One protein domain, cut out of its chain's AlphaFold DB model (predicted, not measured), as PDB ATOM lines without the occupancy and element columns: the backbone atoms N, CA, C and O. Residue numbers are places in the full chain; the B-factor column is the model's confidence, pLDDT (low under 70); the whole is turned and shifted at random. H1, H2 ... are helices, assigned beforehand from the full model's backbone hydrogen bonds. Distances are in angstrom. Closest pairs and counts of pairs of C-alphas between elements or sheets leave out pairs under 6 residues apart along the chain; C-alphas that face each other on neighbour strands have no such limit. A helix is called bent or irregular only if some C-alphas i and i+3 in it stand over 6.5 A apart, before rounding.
ATOM      1  N   ILE A  30      23.407  -3.491  -8.415       54.72
ATOM      2  CA  ILE A  30      22.002  -3.682  -8.814       54.72
ATOM      3  C   ILE A  30      21.426  -4.873  -8.054       54.72
ATOM      4  O   ILE A  30      20.359  -4.761  -7.461       54.72
ATOM      5  N   ARG A  31      22.180  -5.974  -7.968       54.28
ATOM      6  CA  ARG A  31      21.772  -7.163  -7.210       54.28
ATOM      7  C   ARG A  31      21.522  -6.840  -5.730       54.28
ATOM      8  O   ARG A  31      20.544  -7.314  -5.164       54.28
ATOM      9  N   THR A  32      22.339  -5.978  -5.125       55.50
ATOM     10  CA  THR A  32      22.162  -5.515  -3.736       55.50
ATOM     11  C   THR A  32      20.952  -4.589  -3.583       55.50
ATOM     12  O   THR A  32      20.231  -4.687  -2.593       55.50
ATOM     13  N   LEU A  33      20.675  -3.723  -4.564       53.84
ATOM     14  CA  LEU A  33      19.475  -2.880  -4.562       53.84
ATOM     15  C   LEU A  33      18.194  -3.734  -4.656       53.84
ATOM     16  O   LEU A  33      17.247  -3.526  -3.897       53.84
ATOM     17  N   MET A  34      18.202  -4.746  -5.530       56.03
ATOM     18  CA  MET A  34      17.080  -5.674  -5.712       56.03
ATOM     19  C   MET A  34      16.886  -6.613  -4.521       56.03
ATOM     20  O   MET A  34      15.751  -6.924  -4.174       56.03
ATOM     21  N   ALA A  35      17.970  -7.039  -3.869       53.91
ATOM     22  CA  ALA A  35      17.920  -7.927  -2.709       53.91
ATOM     23  C   ALA A  35      17.467  -7.225  -1.414       53.91
ATOM     24  O   ALA A  35      16.960  -7.899  -0.518       53.91
ATOM     25  N   ASN A  36      17.593  -5.891  -1.322       45.94
ATOM     26  CA  ASN A  36      17.193  -5.104  -0.144       45.94
ATOM     27  C   ASN A  36      15.814  -4.423  -0.259       45.94
ATOM     28  O   ASN A  36      15.239  -4.022   0.749       45.94
ATOM     29  N   LEU A  37      15.218  -4.331  -1.451       49.28
ATOM     30  CA  LEU A  37      13.794  -3.972  -1.568       49.28
ATOM     31  C   LEU A  37      12.869  -4.927  -0.765       49.28
ATOM     32  O   LEU A  37      11.951  -4.463  -0.085       49.28
ATOM     33  N   HIS A  73      -3.692   1.790   6.810       83.62
ATOM     34  CA  HIS A  73      -3.394   1.349   5.451       83.62
ATOM     35  C   HIS A  73      -3.742   2.470   4.471       83.62
ATOM     36  O   HIS A  73      -4.901   2.668   4.126       83.62
ATOM     37  N   ASN A  74      -2.730   3.226   4.040       85.00
ATOM     38  CA  ASN A  74      -2.936   4.344   3.124       85.00
ATOM     39  C   ASN A  74      -2.986   3.863   1.664       85.00
ATOM     40  O   ASN A  74      -2.060   3.188   1.194       85.00
ATOM     41  N   PHE A  75      -4.042   4.213   0.931       88.81
ATOM     42  CA  PHE A  75      -4.245   3.714  -0.429       88.81
ATOM     43  C   PHE A  75      -3.191   4.202  -1.432       88.81
ATOM     44  O   PHE A  75      -2.711   3.414  -2.257       88.81
ATOM     45  N   GLU A  76      -2.804   5.478  -1.368       87.44
ATOM     46  CA  GLU A  76      -1.772   6.046  -2.240       87.44
ATOM     47  C   GLU A  76      -0.458   5.280  -2.074       87.44
ATOM     48  O   GLU A  76       0.135   4.812  -3.050       87.44
ATOM     49  N   ALA A  77      -0.045   5.055  -0.831       86.31
ATOM     50  CA  ALA A  77       1.208   4.376  -0.560       86.31
ATOM     51  C   ALA A  77       1.189   2.897  -0.997       86.31
ATOM     52  O   ALA A  77       2.181   2.394  -1.536       86.31
ATOM     53  N   ASN A  78       0.049   2.209  -0.849       89.81
ATOM     54  CA  ASN A  78      -0.157   0.874  -1.424       89.81
ATOM     55  C   ASN A  78      -0.048   0.894  -2.958       89.81
ATOM     56  O   ASN A  78       0.613   0.034  -3.542       89.81
ATOM     57  N   SER A  79      -0.637   1.896  -3.610       91.69
ATOM     58  CA  SER A  79      -0.603   2.058  -5.070       91.69
ATOM     59  C   SER A  79       0.812   2.303  -5.593       91.69
ATOM     60  O   SER A  79       1.243   1.677  -6.565       91.69
ATOM     61  N   ILE A  80       1.583   3.158  -4.919       90.12
ATOM     62  CA  ILE A  80       2.987   3.417  -5.265       90.12
ATOM     63  C   ILE A  80       3.831   2.148  -5.081       90.12
ATOM     64  O   ILE A  80       4.637   1.816  -5.958       90.12
ATOM     65  N   LEU A  81       3.650   1.412  -3.979       91.50
ATOM     66  CA  LEU A  81       4.384   0.169  -3.731       91.50
ATOM     67  C   LEU A  81       4.046  -0.908  -4.772       91.50
ATOM     68  O   LEU A  81       4.954  -1.541  -5.316       91.50
ATOM     69  N   TYR A  82       2.766  -1.064  -5.113       92.25
ATOM     70  CA  TYR A  82       2.325  -1.957  -6.185       92.25
ATOM     71  C   TYR A  82       2.987  -1.597  -7.519       92.25
ATOM     72  O   TYR A  82       3.584  -2.457  -8.173       92.25
ATOM     73  N   TYR A  83       2.976  -0.312  -7.888       93.75
ATOM     74  CA  TYR A  83       3.635   0.169  -9.103       93.75
ATOM     75  C   TYR A  83       5.135  -0.154  -9.111       93.75
ATOM     76  O   TYR A  83       5.686  -0.575 -10.133       93.75
ATOM     77  N   ARG A  84       5.813  -0.031  -7.962       93.00
ATOM     78  CA  ARG A  84       7.224  -0.421  -7.833       93.00
ATOM     79  C   ARG A  84       7.443  -1.915  -8.045       93.00
ATOM     80  O   ARG A  84       8.379  -2.259  -8.767       93.00
ATOM     81  N   PHE A  85       6.599  -2.793  -7.502       92.38
ATOM     82  CA  PHE A  85       6.705  -4.231  -7.780       92.38
ATOM     83  C   PHE A  85       6.500  -4.543  -9.267       92.38
ATOM     84  O   PHE A  85       7.266  -5.322  -9.840       92.38
ATOM     85  N   LYS A  86       5.538  -3.880  -9.919       92.62
ATOM     86  CA  LYS A  86       5.283  -4.030 -11.362       92.62
ATOM     87  C   LYS A  86       6.464  -3.582 -12.226       92.62
ATOM     88  O   LYS A  86       6.748  -4.241 -13.221       92.62
ATOM     89  N   LEU A  87       7.170  -2.515 -11.841       93.69
ATOM     90  CA  LEU A  87       8.404  -2.081 -12.512       93.69
ATOM     91  C   LEU A  87       9.590  -3.007 -12.230       93.69
ATOM     92  O   LEU A  87      10.437  -3.219 -13.097       93.69
ATOM     93  N   GLY A  88       9.670  -3.547 -11.016       89.69
ATOM     94  CA  GLY A  88      10.742  -4.446 -10.621       89.69
ATOM     95  C   GLY A  88      10.686  -5.785 -11.358       89.69
ATOM     96  O   GLY A  88      11.716  -6.283 -11.807       89.69
ATOM     97  N   LEU A  89       9.492  -6.360 -11.516       92.56
ATOM     98  CA  LEU A  89       9.301  -7.680 -12.121       92.56
ATOM     99  C   LEU A  89      10.058  -7.883 -13.455       92.56
ATOM    100  O   LEU A  89      10.865  -8.815 -13.523       92.56
ATOM    101  N   PRO A  90       9.892  -7.032 -14.491       91.56
ATOM    102  CA  PRO A  90      10.642  -7.183 -15.737       91.56
ATOM    103  C   PRO A  90      12.152  -7.040 -15.524       91.56
ATOM    104  O   PRO A  90      12.930  -7.770 -16.132       91.56
ATOM    105  N   LEU A  91      12.592  -6.160 -14.622       93.06
ATOM    106  CA  LEU A  91      14.013  -5.961 -14.344       93.06
ATOM    107  C   LEU A  91      14.663  -7.177 -13.655       93.06
ATOM    108  O   LEU A  91      15.835  -7.464 -13.903       93.06
ATOM    109  N   SER A  92      13.925  -7.914 -12.826       88.75
ATOM    110  CA  SER A  92      14.396  -9.180 -12.240       88.75
ATOM    111  C   SER A  92      14.492 -10.289 -13.285       88.75
ATOM    112  O   SER A  92      15.489 -11.012 -13.323       88.75
ATOM    113  N   LEU A  93      13.517 -10.365 -14.197       91.00
ATOM    114  CA  LEU A  93      13.555 -11.299 -15.325       91.00
ATOM    115  C   LEU A  93      14.748 -11.019 -16.253       91.00
ATOM    116  O   LEU A  93      15.455 -11.951 -16.632       91.00
ATOM    117  N   HIS A  94      15.039  -9.747 -16.543       94.62
ATOM    118  CA  HIS A  94      16.221  -9.347 -17.317       94.62
ATOM    119  C   HIS A  94      17.552  -9.696 -16.638       94.62
ATOM    120  O   HIS A  94      18.561  -9.860 -17.317       94.62
ATOM    121  N   GLN A  95      17.569  -9.820 -15.311       93.81
ATOM    122  CA  GLN A  95      18.745 -10.250 -14.549       93.81
ATOM    123  C   GLN A  95      18.805 -11.766 -14.331       93.81
ATOM    124  O   GLN A  95      19.701 -12.238 -13.628       93.81
ATOM    125  N   HIS A  96      17.875 -12.519 -14.925       94.00
ATOM    126  CA  HIS A  96      17.727 -13.960 -14.729       94.00
ATOM    127  C   HIS A  96      17.539 -14.355 -13.254       94.00
ATOM    128  O   HIS A  96      17.944 -15.440 -12.837       94.00
ATOM    129  N   ASP A  97      16.913 -13.485 -12.457       92.25
ATOM    130  CA  ASP A  97      16.582 -13.751 -11.057       92.25
ATOM    131  C   ASP A  97      15.094 -14.107 -10.922       92.25
ATOM    132  O   ASP A  97      14.253 -13.292 -10.530       92.25
ATOM    133  N   ALA A  98      14.763 -15.342 -11.311       92.38
ATOM    134  CA  ALA A  98      13.390 -15.849 -11.291       92.38
ATOM    135  C   ALA A  98      12.802 -15.892  -9.870       92.38
ATOM    136  O   ALA A  98      11.628 -15.595  -9.687       92.38
ATOM    137  N   ALA A  99      13.622 -16.167  -8.851       92.06
ATOM    138  CA  ALA A  99      13.164 -16.215  -7.464       92.06
ATOM    139  C   ALA A  99      12.688 -14.838  -6.967       92.06
ATOM    140  O   ALA A  99      11.656 -14.737  -6.299       92.06
ATOM    141  N   ILE A 100      13.413 -13.761  -7.300       88.94
ATOM    142  CA  ILE A 100      12.977 -12.397  -6.971       88.94
ATOM    143  C   ILE A 100      11.764 -11.986  -7.813       88.94
ATOM    144  O   ILE A 100      10.853 -11.351  -7.279       88.94
ATOM    145  N   ALA A 101      11.725 -12.362  -9.094       90.38
ATOM    146  CA  ALA A 101      10.572 -12.111  -9.955       90.38
ATOM    147  C   ALA A 101       9.286 -12.738  -9.378       90.38
ATOM    148  O   ALA A 101       8.296 -12.031  -9.171       90.38
ATOM    149  N   ASP A 102       9.329 -14.021  -9.017       91.25
ATOM    150  CA  ASP A 102       8.202 -14.738  -8.409       91.25
ATOM    151  C   ASP A 102       7.777 -14.089  -7.092       91.25
ATOM    152  O   ASP A 102       6.590 -13.834  -6.866       91.25
ATOM    153  N   ARG A 103       8.749 -13.737  -6.243       88.62
ATOM    154  CA  ARG A 103       8.480 -13.074  -4.964       88.62
ATOM    155  C   ARG A 103       7.781 -11.728  -5.148       88.62
ATOM    156  O   ARG A 103       6.837 -11.434  -4.422       88.62
ATOM    157  N   TRP A 104       8.226 -10.898  -6.087       89.81
ATOM    158  CA  TRP A 104       7.597  -9.598  -6.347       89.81
ATOM    159  C   TRP A 104       6.212  -9.730  -6.963       89.81
ATOM    160  O   TRP A 104       5.328  -8.953  -6.610       89.81
ATOM    161  N   SER A 105       6.000 -10.733  -7.813       91.00
ATOM    162  CA  SER A 105       4.676 -11.039  -8.353       91.00
ATOM    163  C   SER A 105       3.698 -11.440  -7.240       91.00
ATOM    164  O   SER A 105       2.605 -10.882  -7.141       91.00
ATOM    165  N   GLN A 106       4.122 -12.322  -6.328       89.31
ATOM    166  CA  GLN A 106       3.320 -12.732  -5.168       89.31
ATOM    167  C   GLN A 106       3.009 -11.560  -4.227       89.31
ATOM    168  O   GLN A 106       1.864 -11.403  -3.803       89.31
ATOM    169  N   LEU A 107       4.004 -10.718  -3.925       88.62
ATOM    170  CA  LEU A 107       3.806  -9.525  -3.096       88.62
ATOM    171  C   LEU A 107       2.844  -8.531  -3.756       88.62
ATOM    172  O   LEU A 107       1.961  -8.016  -3.078       88.62
ATOM    173  N   ALA A 108       2.965  -8.298  -5.066       88.50
ATOM    174  CA  ALA A 108       2.057  -7.418  -5.798       88.50
ATOM    175  C   ALA A 108       0.607  -7.925  -5.753       88.50
ATOM    176  O   ALA A 108      -0.297  -7.146  -5.455       88.50
ATOM    177  N   ALA A 109       0.389  -9.224  -5.987       88.81
ATOM    178  CA  ALA A 109      -0.941  -9.832  -5.943       88.81
ATOM    179  C   ALA A 109      -1.563  -9.777  -4.535       88.81
ATOM    180  O   ALA A 109      -2.730  -9.415  -4.382       88.81
ATOM    181  N   GLY A 110      -0.776 -10.087  -3.497       86.81
ATOM    182  CA  GLY A 110      -1.228  -9.999  -2.105       86.81
ATOM    183  C   GLY A 110      -1.578  -8.568  -1.691       86.81
ATOM    184  O   GLY A 110      -2.630  -8.336  -1.094       86.81
ATOM    185  N   LEU A 111      -0.736  -7.600  -2.069       89.69
ATOM    186  CA  LEU A 111      -0.947  -6.179  -1.798       89.69
ATOM    187  C   LEU A 111      -2.227  -5.658  -2.463       89.69
ATOM    188  O   LEU A 111      -3.032  -5.008  -1.802       89.69
ATOM    189  N   GLN A 112      -2.423  -5.974  -3.747       90.62
ATOM    190  CA  GLN A 112      -3.612  -5.577  -4.501       90.62
ATOM    191  C   GLN A 112      -4.885  -6.142  -3.861       90.62
ATOM    192  O   GLN A 112      -5.816  -5.388  -3.587       90.62
ATOM    193  N   SER A 113      -4.899  -7.445  -3.564       88.50
ATOM    194  CA  SER A 113      -6.040  -8.112  -2.926       88.50
ATOM    195  C   SER A 113      -6.403  -7.463  -1.585       88.50
ATOM    196  O   SER A 113      -7.556  -7.093  -1.362       88.50
ATOM    197  N   ALA A 114      -5.410  -7.236  -0.717       88.12
ATOM    198  CA  ALA A 114      -5.633  -6.621   0.589       88.12
ATOM    199  C   ALA A 114      -6.105  -5.159   0.487       88.12
ATOM    200  O   ALA A 114      -7.039  -4.771   1.185       88.12
ATOM    201  N   ALA A 115      -5.477  -4.352  -0.375       90.31
ATOM    202  CA  ALA A 115      -5.818  -2.938  -0.531       90.31
ATOM    203  C   ALA A 115      -7.234  -2.752  -1.092       90.31
ATOM    204  O   ALA A 115      -8.009  -1.978  -0.534       90.31
ATOM    205  N   ILE A 116      -7.606  -3.498  -2.140       91.25
ATOM    206  CA  ILE A 116      -8.962  -3.450  -2.703       91.25
ATOM    207  C   ILE A 116      -9.989  -3.901  -1.663       91.25
ATOM    208  O   ILE A 116     -10.972  -3.202  -1.440       91.25
ATOM    209  N   HIS A 117      -9.741  -5.010  -0.963       89.06
ATOM    210  CA  HIS A 117     -10.666  -5.508   0.055       89.06
ATOM    211  C   HIS A 117     -10.918  -4.501   1.193       89.06
ATOM    212  O   HIS A 117     -12.037  -4.397   1.689       89.06
ATOM    213  N   LEU A 118      -9.890  -3.768   1.632       90.25
ATOM    214  CA  LEU A 118      -9.998  -2.847   2.770       90.25
ATOM    215  C   LEU A 118     -10.530  -1.457   2.391       90.25
ATOM    216  O   LEU A 118     -11.188  -0.805   3.210       90.25
ATOM    217  N   LEU A 119     -10.207  -0.977   1.186       91.25
ATOM    218  CA  LEU A 119     -10.259   0.453   0.856       91.25
ATOM    219  C   LEU A 119     -11.096   0.788  -0.388       91.25
ATOM    220  O   LEU A 119     -11.335   1.965  -0.657       91.25
ATOM    221  N   TRP A 120     -11.572  -0.204  -1.139       92.44
ATOM    222  CA  TRP A 120     -12.515   0.030  -2.233       92.44
ATOM    223  C   TRP A 120     -13.894   0.451  -1.702       92.44
ATOM    224  O   TRP A 120     -14.423  -0.183  -0.787       92.44
ATOM    225  N   GLN A 121     -14.487   1.503  -2.277       91.00
ATOM    226  CA  GLN A 121     -15.860   1.926  -1.985       91.00
ATOM    227  C   GLN A 121     -16.758   1.628  -3.196       91.00
ATOM    228  O   GLN A 121     -16.768   2.414  -4.146       91.00
ATOM    229  N   PRO A 122     -17.528   0.522  -3.188       86.38
ATOM    230  CA  PRO A 122     -18.327   0.128  -4.349       86.38
ATOM    231  C   PRO A 122     -19.417   1.148  -4.694       86.38
ATOM    232  O   PRO A 122     -19.661   1.375  -5.872       86.38
ATOM    233  N   ASP A 123     -20.007   1.805  -3.694       86.25
ATOM    234  CA  ASP A 123     -21.094   2.772  -3.902       86.25
ATOM    235  C   ASP A 123     -20.621   4.079  -4.554       86.25
ATOM    236  O   ASP A 123     -21.408   4.780  -5.182       86.25
ATOM    237  N   VAL A 124     -19.337   4.419  -4.391       87.19
ATOM    238  CA  VAL A 124     -18.736   5.654  -4.926       87.19
ATOM    239  C   VAL A 124     -17.923   5.368  -6.191       87.19
ATOM    240  O   VAL A 124     -17.601   6.281  -6.940       87.19
ATOM    241  N   GLY A 125     -17.553   4.108  -6.435       88.31
ATOM    242  CA  GLY A 125     -16.651   3.758  -7.531       88.31
ATOM    243  C   GLY A 125     -15.243   4.338  -7.353       88.31
ATOM    244  O   GLY A 125     -14.537   4.541  -8.337       88.31
ATOM    245  N   LEU A 126     -14.835   4.624  -6.113       91.38
ATOM    246  CA  LEU A 126     -13.546   5.222  -5.766       91.38
ATOM    247  C   LEU A 126     -12.941   4.543  -4.534       91.38
ATOM    248  O   LEU A 126     -13.597   3.800  -3.803       91.38
ATOM    249  N   VAL A 127     -11.671   4.825  -4.267       91.19
ATOM    250  CA  VAL A 127     -10.949   4.295  -3.103       91.19
ATOM    251  C   VAL A 127     -10.896   5.332  -1.987       91.19
ATOM    252  O   VAL A 127     -10.610   6.506  -2.245       91.19
ATOM    253  N   LYS A 128     -11.189   4.917  -0.745       90.94
ATOM    254  CA  LYS A 128     -10.957   5.766   0.440       90.94
ATOM    255  C   LYS A 128      -9.470   5.831   0.764       90.94
ATOM    256  O   LYS A 128      -8.732   4.887   0.499       90.94
ATOM    257  N   ASP A 129      -9.060   6.925   1.392       86.69
ATOM    258  CA  ASP A 129      -7.665   7.145   1.785       86.69
ATOM    259  C   ASP A 129      -7.138   6.066   2.749       86.69
ATOM    260  O   ASP A 129      -6.039   5.548   2.561       86.69
ATOM    261  N   ASN A 130      -7.932   5.718   3.765       85.69
ATOM    262  CA  ASN A 130      -7.636   4.698   4.771       85.69
ATOM    263  C   ASN A 130      -8.931   4.268   5.494       85.69
ATOM    264  O   ASN A 130     -10.012   4.780   5.205       85.69
ATOM    265  N   GLU A 131      -8.867   3.335   6.444       86.88
ATOM    266  CA  GLU A 131     -10.059   2.782   7.107       86.88
ATOM    267  C   GLU A 131     -10.758   3.729   8.088       86.88
ATOM    268  O   GLU A 131     -11.898   3.466   8.472       86.88
ATOM    269  N   THR A 132     -10.098   4.813   8.494       82.75
ATOM    270  CA  THR A 132     -10.628   5.774   9.478       82.75
ATOM    271  C   THR A 132     -11.426   6.913   8.842       82.75
ATOM    272  O   THR A 132     -12.011   7.729   9.553       82.75
ATOM    273  N   THR A 133     -11.478   6.967   7.511       81.62
ATOM    274  CA  THR A 133     -12.155   8.012   6.738       81.62
ATOM    275  C   THR A 133     -12.932   7.415   5.567       81.62
ATOM    276  O   THR A 133     -12.609   6.340   5.075       81.62
ATOM    277  N   THR A 134     -13.965   8.110   5.099       87.56
ATOM    278  CA  THR A 134     -14.680   7.792   3.847       87.56
ATOM    279  C   THR A 134     -14.227   8.671   2.682       87.56
ATOM    280  O   THR A 134     -14.698   8.513   1.558       87.56
ATOM    281  N   LEU A 135     -13.302   9.602   2.932       87.69
ATOM    282  CA  LEU A 135     -12.792  10.512   1.918       87.69
ATOM    283  C   LEU A 135     -12.093   9.728   0.803       87.69
ATOM    284  O   LEU A 135     -11.169   8.964   1.082       87.69
ATOM    285  N   ALA A 136     -12.507   9.971  -0.441       89.56
ATOM    286  CA  ALA A 136     -11.864   9.478  -1.652       89.56
ATOM    287  C   ALA A 136     -11.004  10.587  -2.280       89.56
ATOM    288  O   ALA A 136     -11.518  11.436  -3.012       89.56
ATOM    289  N   PRO A 137      -9.706  10.666  -1.949       86.56
ATOM    290  CA  PRO A 137      -8.882  11.779  -2.380       86.56
ATOM    291  C   PRO A 137      -8.365  11.622  -3.815       86.56
ATOM    292  O   PRO A 137      -8.156  10.511  -4.303       86.56
ATOM    293  N   GLN A 138      -8.120  12.749  -4.489       87.62
ATOM    294  CA  GLN A 138      -7.699  12.759  -5.897       87.62
ATOM    295  C   GLN A 138      -6.323  12.117  -6.124       87.62
ATOM    296  O   GLN A 138      -6.153  11.399  -7.103       87.62
ATOM    297  N   ASP A 139      -5.353  12.346  -5.239       81.81
ATOM    298  CA  ASP A 139      -3.996  11.775  -5.302       81.81
ATOM    299  C   ASP A 139      -4.014  10.238  -5.246       81.81
ATOM    300  O   ASP A 139      -3.532   9.582  -6.175       81.81
ATOM    301  N   GLY A 140      -4.658   9.656  -4.233       86.75
ATOM    302  CA  GLY A 140      -4.806   8.211  -4.078       86.75
ATOM    303  C   GLY A 140      -5.557   7.561  -5.241       86.75
ATOM    304  O   GLY A 140      -5.109   6.541  -5.762       86.75
ATOM    305  N   ASN A 141      -6.645   8.178  -5.714       91.25
ATOM    306  CA  ASN A 141      -7.410   7.666  -6.859       91.25
ATOM    307  C   ASN A 141      -6.645   7.822  -8.190       91.25
ATOM    308  O   ASN A 141      -6.675   6.924  -9.032       91.25
ATOM    309  N   THR A 142      -5.867   8.895  -8.365       91.00
ATOM    310  CA  THR A 142      -4.978   9.056  -9.531       91.00
ATOM    311  C   THR A 142      -3.889   7.983  -9.535       91.00
ATOM    312  O   THR A 142      -3.593   7.384 -10.575       91.00
ATOM    313  N   TRP A 143      -3.304   7.691  -8.372       91.88
ATOM    314  CA  TRP A 143      -2.343   6.603  -8.229       91.88
ATOM    315  C   TRP A 143      -2.968   5.222  -8.417       91.88
ATOM    316  O   TRP A 143      -2.295   4.348  -8.970       91.88
ATOM    317  N   ALA A 144      -4.232   5.022  -8.041       91.31
ATOM    318  CA  ALA A 144      -4.965   3.779  -8.284       91.31
ATOM    319  C   ALA A 144      -4.968   3.417  -9.777       91.31
ATOM    320  O   ALA A 144      -4.594   2.302 -10.154       91.31
ATOM    321  N   VAL A 145      -5.289   4.404 -10.620       90.75
ATOM    322  CA  VAL A 145      -5.286   4.274 -12.083       90.75
ATOM    323  C   VAL A 145      -3.862   4.121 -12.613       90.75
ATOM    324  O   VAL A 145      -3.565   3.178 -13.342       90.75
ATOM    325  N   LYS A 146      -2.943   5.016 -12.223       90.88
ATOM    326  CA  LYS A 146      -1.567   5.023 -12.747       90.88
ATOM    327  C   LYS A 146      -0.794   3.747 -12.429       90.88
ATOM    328  O   LYS A 146       0.011   3.289 -13.239       90.88
ATOM    329  N   SER A 147      -1.001   3.203 -11.237       92.69
ATOM    330  CA  SER A 147      -0.348   1.972 -10.806       92.69
ATOM    331  C   SER A 147      -0.950   0.728 -11.459       92.69
ATOM    332  O   SER A 147      -0.265  -0.292 -11.542       92.69
ATOM    333  N   GLY A 148      -2.202   0.806 -11.923       92.38
ATOM    334  CA  GLY A 148      -2.990  -0.354 -12.322       92.38
ATOM    335  C   GLY A 148      -3.291  -1.278 -11.141       92.38
ATOM    336  O   GLY A 148      -3.298  -2.495 -11.317       92.38
TER     337      GLY A 148
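AT A GLANCE: This is residues 30 to 37 and 73 to 148 of the 162 residues of an uncharacterized protein of Dichomitus squalens (UniProt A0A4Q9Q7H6). A long helical hairpin of two helices side by side, H2 and H3, makes the length of a rod, with the shorter helix H4 packed on the first part of H2 at one end. A long looping link, residues 120 to 137, makes the tip at that end and leads from H3 back to H4, while the small helix H1 lies near the other end of the hairpin, where H2 turns into H3. The 84 printed residues include four named helices, in the order H1, H2, H3, H4, and no named strand; the class is all helix. The whole is only just loose, close to compact, with a radius of gyration of the C-alphas of 14.4 A, and the C-alphas span 43 by 19 by 18 A.

IN THESE COORDINATES: H1 is residues 30 to 37, beginning at C-alpha 30 at (22.002, -3.682, -8.814). After the cut, H2 is residues 75 to 94, 29.6 A from first to last C-alpha, with C-alpha 75 at (-4.245, 3.714, -0.429). It is neither bent nor irregular, but only just: C-alphas 87 and 90 are 6.4 A apart. H3, the longest helix, is residues 98 to 119 and measures 31.2 A. H4 is residues 138 to 147, 13.9 A long, ending at C-alpha 147 at (-0.348, 1.972, -10.806).

HOW THE PARTS SIT: H2 and H3 form a helical hairpin and touch, closest at the C-alphas of Leu 89 and Ala 101, 5.1 A apart. They run opposite ways at a shallow tilt of 18 degrees. H4 touches H2 with residues 75 to 83 of H2 alone, closest at the C-alphas of Glu 76 and Gly 140, 4.2 A apart. These two run the same way at a shallow tilt of 19 degrees. H3 and H4 are apart. H1 is close to H2 but not clearly touching, the closest C-alphas being those of Met 34 and Ser 92, 7.9 A apart. H1 and H4 are apart. Every O i to N i+4 pair is within hydrogen-bond range in H1, H3 and H4, and 14 of 16 are in H2.

THE WHOLE: The two C-alphas farthest apart are those of Arg 31 and Asp 123, at 44.1 A. Residues 38 to 72 are not printed, and C-alphas 37 and 73 are 19.3 A apart across this cut. The link from H2 to H3 is tight, and that from H3 to H4 is long, with 18 residues; within it residues 120 to 121 pair with 126 to 127, antiparallel. The mean pLDDT of the printed part is 86.2, and residues 30 to 37 are under 70.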